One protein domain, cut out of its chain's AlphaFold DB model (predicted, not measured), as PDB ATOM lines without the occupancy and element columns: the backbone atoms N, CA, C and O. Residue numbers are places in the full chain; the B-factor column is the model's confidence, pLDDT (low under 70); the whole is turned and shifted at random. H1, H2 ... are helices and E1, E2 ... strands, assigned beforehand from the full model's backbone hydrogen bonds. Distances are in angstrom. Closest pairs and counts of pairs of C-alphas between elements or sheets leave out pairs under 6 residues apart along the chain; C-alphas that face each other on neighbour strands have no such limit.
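This is residues 12 to 77 of the 78 residues of an uncharacterized protein of Methanosarcina barkeri 227 (UniProt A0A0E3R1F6). Picture a flattened coil of three stacked turns, each made of one strand out and one strand back: E1 and E2, then E3 and E4, then E5 and E6, with the last turn slotted between the first two. The outward strands form one parallel sheet, E1 E5 E3, and the returning strands form another, E2 E6 E4, over against it; tight bends join E1 to E2 and E5 to E6 at one end, while at the other lie the short helix H1 and the loop after it. The printed part has 66 residues with one named helix and six named strands, in the order E1 E2 E3 E4 H1 E5 E6, and the class is mostly strand. It is compact, with a radius of gyration of the C-alphas of 12.1 A, but elongated in outline, spanning 36 by 20 by 14 A.

Start at E1, residues 12 to 17, an edge strand. Its neighbour is the inner strand E5, residues 63 to 69, parallel at 19 degrees; look for N 15 and O 66, 2.8 A apart. On the other side of E5 is E3, residues 32 to 34, parallel at 28 degrees, with N 65 and O 33 at 2.8 A. A short pairing, parallel, also joins residues 37 to 38 to residues 68 to 69 of E5. Go next to E2, residues 22 to 25, parallel at 8 degrees to the inner strand E6, residues 72 to 77, with N 24 and O 75 at 2.8 A. E4, residues 41 to 45, is parallel to E6 at 3 degrees, with N 76 and O 44 at 2.8 A. Between the sheets, the closest C-alphas of E1 and E6 are those of Ala 17 and Gly 72, 7.2 A apart, and those of E4 and E5 are Gly 41 and Ile 69, also 7.2 A. E5 and E6 meet only through their link. H1, residues 49 to 52, is not on either sheet; it is too short for any O i to N i+4 pair, and its one O i to N i+3 pair is not within hydrogen-bond range.

Find C-alpha 12 at (-9.451, 10.667, 41.205); from there E1 runs 16.4 A to C-alpha 17. E2 covers 9.7 A, E3 6.4 A, E4 13.8 A and H1 5.2 A. Find C-alpha 63 at (-10.636, 5.503, 43.638), where E5 begins its 17.7 A. E6 runs 16.4 A and ends at C-alpha 77, (-0.342, -3.202, 44.890).

Look to Phe 19 and Asp 57 for the two C-alphas farthest apart, 37.4 A. The printed part has no cut, and no link is long. The mean pLDDT of the printed part is 84.2; confidence is low, under 70, at residues 49 to 59, of which 49 to 52 belong to H1.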
ATOM      1  N   LYS A  12      -9.887  10.829  42.599       91.50
ATOM      2  CA  LYS A  12      -9.451  10.667  41.205       91.50
ATOM      3  C   LYS A  12      -7.939  10.748  41.103       91.50
ATOM      4  O   LYS A  12      -7.345  11.719  41.567       91.50
ATOM      5  N   ILE A  13      -7.336   9.757  40.453       92.31
ATOM      6  CA  ILE A  13      -5.902   9.720  40.165       92.31
ATOM      7  C   ILE A  13      -5.731   9.709  38.647       92.31
ATOM      8  O   ILE A  13      -6.311   8.871  37.961       92.31
ATOM      9  N   ASN A  14      -4.953  10.652  38.115       93.31
ATOM     10  CA  ASN A  14      -4.586  10.684  36.702       93.31
ATOM     11  C   ASN A  14      -3.146  10.190  36.547       93.31
ATOM     12  O   ASN A  14      -2.229  10.796  37.103       93.31
ATOM     13  N   VAL A  15      -2.956   9.104  35.801       92.00
ATOM     14  CA  VAL A  15      -1.654   8.479  35.569       92.00
ATOM     15  C   VAL A  15      -1.276   8.624  34.101       92.00
ATOM     16  O   VAL A  15      -1.995   8.176  33.209       92.00
ATOM     17  N   VAL A  16      -0.118   9.234  33.856       90.56
ATOM     18  CA  VAL A  16       0.481   9.328  32.524       90.56
ATOM     19  C   VAL A  16       1.862   8.695  32.568       90.56
ATOM     20  O   VAL A  16       2.765   9.212  33.224       90.56
ATOM     21  N   ALA A  17       2.022   7.585  31.855       88.75
ATOM     22  CA  ALA A  17       3.304   6.916  31.666       88.75
ATOM     23  C   ALA A  17       3.591   6.833  30.164       88.75
ATOM     24  O   ALA A  17       2.753   6.351  29.410       88.75
ATOM     25  N   LEU A  18       4.741   7.348  29.722       86.38
ATOM     26  CA  LEU A  18       5.121   7.386  28.299       86.38
ATOM     27  C   LEU A  18       6.205   6.369  27.932       86.38
ATOM     28  O   LEU A  18       6.264   5.933  26.786       86.38
ATOM     29  N   PHE A  19       7.068   6.044  28.895       84.50
ATOM     30  CA  PHE A  19       8.109   5.027  28.811       84.50
ATOM     31  C   PHE A  19       8.342   4.493  30.231       84.50
ATOM     32  O   PHE A  19       8.645   5.275  31.133       84.50
ATOM     33  N   GLY A  20       8.190   3.183  30.437       85.69
ATOM     34  CA  GLY A  20       8.305   2.552  31.758       85.69
ATOM     35  C   GLY A  20       6.965   2.385  32.485       85.69
ATOM     36  O   GLY A  20       5.905   2.494  31.880       85.69
ATOM     37  N   GLY A  21       7.007   2.067  33.782       88.69
ATOM     38  CA  GLY A  21       5.812   1.714  34.552       88.69
ATOM     39  C   GLY A  21       5.582   2.544  35.810       88.69
ATOM     40  O   GLY A  21       6.485   3.223  36.298       88.69
ATOM     41  N   VAL A  22       4.356   2.478  36.324       91.06
ATOM     42  CA  VAL A  22       3.919   3.109  37.572       91.06
ATOM     43  C   VAL A  22       3.459   2.018  38.532       91.06
ATOM     44  O   VAL A  22       2.558   1.254  38.203       91.06
ATOM     45  N   ASP A  23       4.047   1.987  39.726       93.25
ATOM     46  CA  ASP A  23       3.593   1.144  40.832       93.25
ATOM     47  C   ASP A  23       2.721   1.989  41.768       93.25
ATOM     48  O   ASP A  23       3.214   2.883  42.465       93.25
ATOM     49  N   LEU A  24       1.418   1.717  41.784       91.56
ATOM     50  CA  LEU A  24       0.451   2.407  42.627       91.56
ATOM     51  C   LEU A  24       0.101   1.539  43.839       91.56
ATOM     52  O   LEU A  24      -0.509   0.484  43.701       91.56
ATOM     53  N   LYS A  25       0.455   2.007  45.040       90.62
ATOM     54  CA  LYS A  25       0.037   1.363  46.292       90.62
ATOM     55  C   LYS A  25      -1.316   1.889  46.743       90.62
ATOM     56  O   LYS A  25      -1.457   3.088  46.994       90.62
ATOM     57  N   VAL A  26      -2.288   0.997  46.854       87.06
ATOM     58  CA  VAL A  26      -3.661   1.293  47.241       87.06
ATOM     59  C   VAL A  26      -4.097   0.314  48.326       87.06
ATOM     60  O   VAL A  26      -3.993  -0.890  48.102       87.06
ATOM     61  N   PRO A  27      -4.654   0.807  49.451       85.12
ATOM     62  CA  PRO A  27      -5.182  -0.046  50.502       85.12
ATOM     63  C   PRO A  27      -6.078  -1.169  49.972       85.12
ATOM     64  O   PRO A  27      -7.014  -0.932  49.208       85.12
ATOM     65  N   GLU A  28      -5.844  -2.379  50.469       81.56
ATOM     66  CA  GLU A  28      -6.590  -3.601  50.155       81.56
ATOM     67  C   GLU A  28      -8.115  -3.427  50.226       81.56
ATOM     68  O   GLU A  28      -8.852  -4.004  49.436       81.56
ATOM     69  N   LYS A  29      -8.591  -2.619  51.177       79.56
ATOM     70  CA  LYS A  29     -10.020  -2.385  51.429       79.56
ATOM     71  C   LYS A  29     -10.710  -1.478  50.400       79.56
ATOM     72  O   LYS A  29     -11.922  -1.331  50.483       79.56
ATOM     73  N   TRP A  30      -9.966  -0.814  49.511       84.12
ATOM     74  CA  TRP A  30     -10.527   0.186  48.599       84.12
ATOM     75  C   TRP A  30     -10.991  -0.421  47.276       84.12
ATOM     76  O   TRP A  30     -10.247  -1.152  46.613       84.12
ATOM     77  N   GLN A  31     -12.206  -0.059  46.861       85.75
ATOM     78  CA  GLN A  31     -12.710  -0.345  45.523       85.75
ATOM     79  C   GLN A  31     -12.074   0.606  44.512       85.75
ATOM     80  O   GLN A  31     -12.110   1.828  44.669       85.75
ATOM     81  N   ILE A  32     -11.495   0.029  43.462       87.69
ATOM     82  CA  ILE A  32     -10.821   0.771  42.401       87.69
ATOM     83  C   ILE A  32     -11.568   0.541  41.098       87.69
ATOM     84  O   ILE A  32     -11.770  -0.599  40.686       87.69
ATOM     85  N   GLU A  33     -11.898   1.632  40.424       90.44
ATOM     86  CA  GLU A  33     -12.342   1.630  39.039       90.44
ATOM     87  C   GLU A  33     -11.215   2.176  38.156       90.44
ATOM     88  O   GLU A  33     -10.596   3.193  38.473       90.44
ATOM     89  N   THR A  34     -10.905   1.476  37.065       91.31
ATOM     90  CA  THR A  34      -9.834   1.877  36.144       91.31
ATOM     91  C   THR A  34     -10.422   2.234  34.788       91.31
ATOM     92  O   THR A  34     -10.948   1.378  34.085       91.31
ATOM     93  N   GLU A  35     -10.267   3.496  34.410       93.88
ATOM     94  CA  GLU A  35     -10.644   4.074  33.115       93.88
ATOM     95  C   GLU A  35      -9.406   4.467  32.283       93.88
ATOM     96  O   GLU A  35      -9.512   5.127  31.249       93.88
ATOM     97  N   ALA A  36      -8.203   4.115  32.746       91.25
ATOM     98  CA  ALA A  36      -6.967   4.411  32.036       91.25
ATOM     99  C   ALA A  36      -6.819   3.546  30.773       91.25
ATOM    100  O   ALA A  36      -7.122   2.353  30.776       91.25
ATOM    101  N   ILE A  37      -6.313   4.149  29.694       92.88
ATOM    102  CA  ILE A  37      -6.166   3.495  28.390       92.88
ATOM    103  C   ILE A  37      -4.698   3.099  28.170       92.88
ATOM    104  O   ILE A  37      -3.846   3.981  27.996       92.88
ATOM    105  N   PRO A  38      -4.370   1.795  28.139       91.19
ATOM    106  CA  PRO A  38      -3.058   1.336  27.710       91.19
ATOM    107  C   PRO A  38      -2.983   1.316  26.176       91.19
ATOM    108  O   PRO A  38      -3.796   0.683  25.508       91.19
ATOM    109  N   ILE A  39      -1.993   2.007  25.607       89.56
ATOM    110  CA  ILE A  39      -1.723   2.022  24.162       89.56
ATOM    111  C   ILE A  39      -0.760   0.887  23.790       89.56
ATOM    112  O   ILE A  39      -1.025   0.133  22.859       89.56
ATOM    113  N   LEU A  40       0.350   0.752  24.528       85.50
ATOM    114  CA  LEU A  40       1.344  -0.315  24.359       85.50
ATOM    115  C   LEU A  40       1.871  -0.753  25.729       85.50
ATOM    116  O   LEU A  40       2.777  -0.126  26.277       85.50
ATOM    117  N   GLY A  41       1.270  -1.812  26.274       86.56
ATOM    118  CA  GLY A  41       1.553  -2.339  27.606       86.56
ATOM    119  C   GLY A  41       0.287  -2.773  28.350       86.56
ATOM    120  O   GLY A  41      -0.663  -3.196  27.696       86.56
ATOM    121  N   GLY A  42       0.259  -2.697  29.686       89.75
ATOM    122  CA  GLY A  42      -0.822  -3.297  30.481       89.75
ATOM    123  C   GLY A  42      -1.125  -2.604  31.808       89.75
ATOM    124  O   GLY A  42      -0.336  -1.804  32.311       89.75
ATOM    125  N   ILE A  43      -2.293  -2.920  32.362       92.06
ATOM    126  CA  ILE A  43      -2.691  -2.535  33.716       92.06
ATOM    127  C   ILE A  43      -2.961  -3.822  34.488       92.06
ATOM    128  O   ILE A  43      -3.777  -4.634  34.051       92.06
ATOM    129  N   GLU A  44      -2.276  -4.008  35.611       91.94
ATOM    130  CA  GLU A  44      -2.359  -5.210  36.436       91.94
ATOM    131  C   GLU A  44      -2.726  -4.835  37.873       91.94
ATOM    132  O   GLU A  44      -2.085  -3.985  38.489       91.94
ATOM    133  N   ASP A  45      -3.771  -5.468  38.412       89.69
ATOM    134  CA  ASP A  45      -4.110  -5.391  39.834       89.69
ATOM    135  C   ASP A  45      -3.585  -6.646  40.538       89.69
ATOM    136  O   ASP A  45      -4.141  -7.739  40.404       89.69
ATOM    137  N   GLU A  46      -2.470  -6.487  41.252       90.06
ATOM    138  CA  GLU A  46      -1.758  -7.548  41.971       90.06
ATOM    139  C   GLU A  46      -2.247  -7.703  43.422       90.06
ATOM    140  O   GLU A  46      -1.697  -8.500  44.188       90.06
ATOM    141  N   ARG A  47      -3.285  -6.960  43.834       86.94
ATOM    142  CA  ARG A  47      -3.825  -7.061  45.196       86.94
ATOM    143  C   ARG A  47      -4.455  -8.443  45.442       86.94
ATOM    144  O   ARG A  47      -5.040  -9.044  44.532       86.94
ATOM    145  N   PRO A  48      -4.383  -8.986  46.674       80.44
ATOM    146  CA  PRO A  48      -4.967 -10.289  46.985       80.44
ATOM    147  C   PRO A  48      -6.459 -10.368  46.627       80.44
ATOM    148  O   PRO A  48      -7.256  -9.517  46.993       80.44
ATOM    149  N   ARG A  49      -6.919 -11.445  45.984       66.50
ATOM    150  CA  ARG A  49      -8.348 -11.579  45.600       66.50
ATOM    151  C   ARG A  49      -9.333 -11.495  46.781       66.50
ATOM    152  O   ARG A  49     -10.509 -11.196  46.580       66.50
ATOM    153  N   SER A  50      -8.872 -11.783  47.999       62.50
ATOM    154  CA  SER A  50      -9.636 -11.670  49.249       62.50
ATOM    155  C   SER A  50      -9.835 -10.227  49.732       62.50
ATOM    156  O   SER A  50     -10.686  -9.992  50.595       62.50
ATOM    157  N   SER A  51      -9.065  -9.272  49.208       59.31
ATOM    158  CA  SER A  51      -9.216  -7.843  49.483       59.31
ATOM    159  C   SER A  51     -10.147  -7.164  48.478       59.31
ATOM    160  O   SER A  51     -11.023  -6.410  48.884       59.31
ATOM    161  N   ILE A  52     -10.093  -7.573  47.206       59.12
ATOM    162  CA  ILE A  52     -10.977  -7.086  46.128       59.12
ATOM    163  C   ILE A  52     -12.465  -7.358  46.433       59.12
ATOM    164  O   ILE A  52     -13.340  -6.585  46.049       59.12
ATOM    165  N   ARG A  53     -12.769  -8.463  47.132       54.22
ATOM    166  CA  ARG A  53     -14.139  -8.978  47.319       54.22
ATOM    167  C   ARG A  53     -14.842  -8.525  48.604       54.22
ATOM    168  O   ARG A  53     -15.981  -8.931  48.823       54.22
ATOM    169  N   ARG A  54     -14.190  -7.751  49.477       53.75
ATOM    170  CA  ARG A  54     -14.823  -7.289  50.721       53.75
ATOM    171  C   ARG A  54     -15.504  -5.944  50.511       53.75
ATOM    172  O   ARG A  54     -14.850  -4.912  50.542       53.75
ATOM    173  N   GLU A  55     -16.812  -6.035  50.278       51.97
ATOM    174  CA  GLU A  55     -17.878  -5.209  50.868       51.97
ATOM    175  C   GLU A  55     -17.432  -3.798  51.287       51.97
ATOM    176  O   GLU A  55     -17.396  -3.455  52.468       51.97
ATOM    177  N   SER A  56     -17.085  -2.949  50.318       54.28
ATOM    178  CA  SER A  56     -17.384  -1.542  50.527       54.28
ATOM    179  C   SER A  56     -18.904  -1.436  50.410       54.28
ATOM    180  O   SER A  56     -19.454  -1.619  49.327       54.28
ATOM    181  N   ASP A  57     -19.588  -1.134  51.506       54.53
ATOM    182  CA  ASP A  57     -21.024  -0.802  51.513       54.53
ATOM    183  C   ASP A  57     -21.349   0.462  50.677       54.53
ATOM    184  O   ASP A  57     -22.483   0.936  50.630       54.53
ATOM    185  N   SER A  58     -20.346   1.063  50.027       61.00
ATOM    186  CA  SER A  58     -20.495   2.200  49.136       61.00
ATOM    187  C   SER A  58     -20.835   1.754  47.714       61.00
ATOM    188  O   SER A  58     -20.058   1.072  47.055       61.00
ATOM    189  N   GLU A  59     -21.944   2.272  47.179       68.81
ATOM    190  CA  GLU A  59     -22.302   2.173  45.750       68.81
ATOM    191  C   GLU A  59     -21.265   2.814  44.804       68.81
ATOM    192  O   GLU A  59     -21.374   2.693  43.586       68.81
ATOM    193  N   LYS A  60     -20.284   3.545  45.346       77.88
ATOM    194  CA  LYS A  60     -19.280   4.299  44.589       77.88
ATOM    195  C   LYS A  60     -17.882   3.743  44.856       77.88
ATOM    196  O   LYS A  60     -17.609   3.382  46.003       77.88
ATOM    197  N   PRO A  61     -16.992   3.738  43.847       85.88
ATOM    198  CA  PRO A  61     -15.600   3.362  44.047       85.88
ATOM    199  C   PRO A  61     -14.898   4.357  44.979       85.88
ATOM    200  O   PRO A  61     -15.209   5.552  44.997       85.88
ATOM    201  N   ASP A  62     -13.915   3.870  45.730       88.19
ATOM    202  CA  ASP A  62     -13.035   4.712  46.535       88.19
ATOM    203  C   ASP A  62     -12.103   5.525  45.631       88.19
ATOM    204  O   ASP A  62     -11.923   6.729  45.830       88.19
ATOM    205  N   ILE A  63     -11.545   4.881  44.601       89.62
ATOM    206  CA  ILE A  63     -10.636   5.503  43.638       89.62
ATOM    207  C   ILE A  63     -11.102   5.250  42.210       89.62
ATOM    208  O   ILE A  63     -11.404   4.118  41.841       89.62
ATOM    209  N   ILE A  64     -11.042   6.297  41.386       92.88
ATOM    210  CA  ILE A  64     -11.080   6.186  39.927       92.88
ATOM    211  C   ILE A  64      -9.695   6.535  39.376       92.88
ATOM    212  O   ILE A  64      -9.195   7.649  39.574       92.88
ATOM    213  N   ILE A  65      -9.077   5.582  38.681       94.38
ATOM    214  CA  ILE A  65      -7.800   5.764  37.991       94.38
ATOM    215  C   ILE A  65      -8.080   6.076  36.526       94.38
ATOM    216  O   ILE A  65      -8.682   5.281  35.814       94.38
ATOM    217  N   THR A  66      -7.600   7.224  36.067       95.12
ATOM    218  CA  THR A  66      -7.746   7.717  34.692       95.12
ATOM    219  C   THR A  66      -6.375   7.961  34.074       95.12
ATOM    220  O   THR A  66      -5.364   7.990  34.780       95.12
ATOM    221  N   GLY A  67      -6.337   8.165  32.759       91.31
ATOM    222  CA  GLY A  67      -5.135   8.597  32.050       91.31
ATOM    223  C   GLY A  67      -4.739   7.650  30.928       91.31
ATOM    224  O   GLY A  67      -5.564   6.893  30.415       91.31
ATOM    225  N   PHE A  68      -3.480   7.719  30.509       91.56
ATOM    226  CA  PHE A  68      -2.984   6.921  29.394       91.56
ATOM    227  C   PHE A  68      -1.577   6.398  29.667       91.56
ATOM    228  O   PHE A  68      -0.729   7.084  30.240       91.56
ATOM    229  N   ILE A  69      -1.342   5.160  29.244       92.31
ATOM    230  CA  ILE A  69      -0.086   4.444  29.457       92.31
ATOM    231  C   ILE A  69       0.427   4.002  28.089       92.31
ATOM    232  O   ILE A  69      -0.222   3.230  27.385       92.31
ATOM    233  N   ALA A  70       1.587   4.500  27.691       92.00
ATOM    234  CA  ALA A  70       2.273   4.135  26.463       92.00
ATOM    235  C   ALA A  70       3.645   3.542  26.810       92.00
ATOM    236  O   ALA A  70       4.342   4.061  27.675       92.00
ATOM    237  N   PHE A  71       4.016   2.445  26.148       86.94
ATOM    238  CA  PHE A  71       5.305   1.755  26.298       86.94
ATOM    239  C   PHE A  71       5.683   1.395  27.753       86.94
ATOM    240  O   PHE A  71       6.799   1.670  28.206       86.94
ATOM    241  N   GLY A  72       4.762   0.741  28.473       87.50
ATOM    242  CA  GLY A  72       4.999   0.191  29.814       87.50
ATOM    243  C   GLY A  72       3.716  -0.157  30.574       87.50
ATOM    244  O   GLY A  72       2.751  -0.567  29.945       87.50
ATOM    245  N   GLY A  73       3.667  -0.070  31.906       91.19
ATOM    246  CA  GLY A  73       2.516  -0.616  32.645       91.19
ATOM    247  C   GLY A  73       2.164   0.073  33.955       91.19
ATOM    248  O   GLY A  73       2.991   0.753  34.551       91.19
ATOM    249  N   LEU A  74       0.925  -0.107  34.399       93.31
ATOM    250  CA  LEU A  74       0.461   0.298  35.726       93.31
ATOM    251  C   LEU A  74       0.256  -0.963  36.569       93.31
ATOM    252  O   LEU A  74      -0.594  -1.777  36.222       93.31
ATOM    253  N   SER A  75       1.014  -1.112  37.655       93.88
ATOM    254  CA  SER A  75       0.825  -2.192  38.627       93.88
ATOM    255  C   SER A  75       0.213  -1.633  39.907       93.88
ATOM    256  O   SER A  75       0.721  -0.674  40.491       93.88
ATOM    257  N   ILE A  76      -0.907  -2.211  40.327       93.19
ATOM    258  CA  ILE A  76      -1.634  -1.827  41.534       93.19
ATOM    259  C   ILE A  76      -1.339  -2.858  42.621       93.19
ATOM    260  O   ILE A  76      -1.599  -4.047  42.454       93.19
ATOM    261  N   LYS A  77      -0.791  -2.391  43.744       90.69
ATOM    262  CA  LYS A  77      -0.342  -3.202  44.890       90.69
ATOM    263  C   LYS A  77      -0.956  -2.662  46.184       90.69
ATOM    264  O   LYS A  77      -1.477  -1.553  46.179       90.69
TER     265      LYS A  77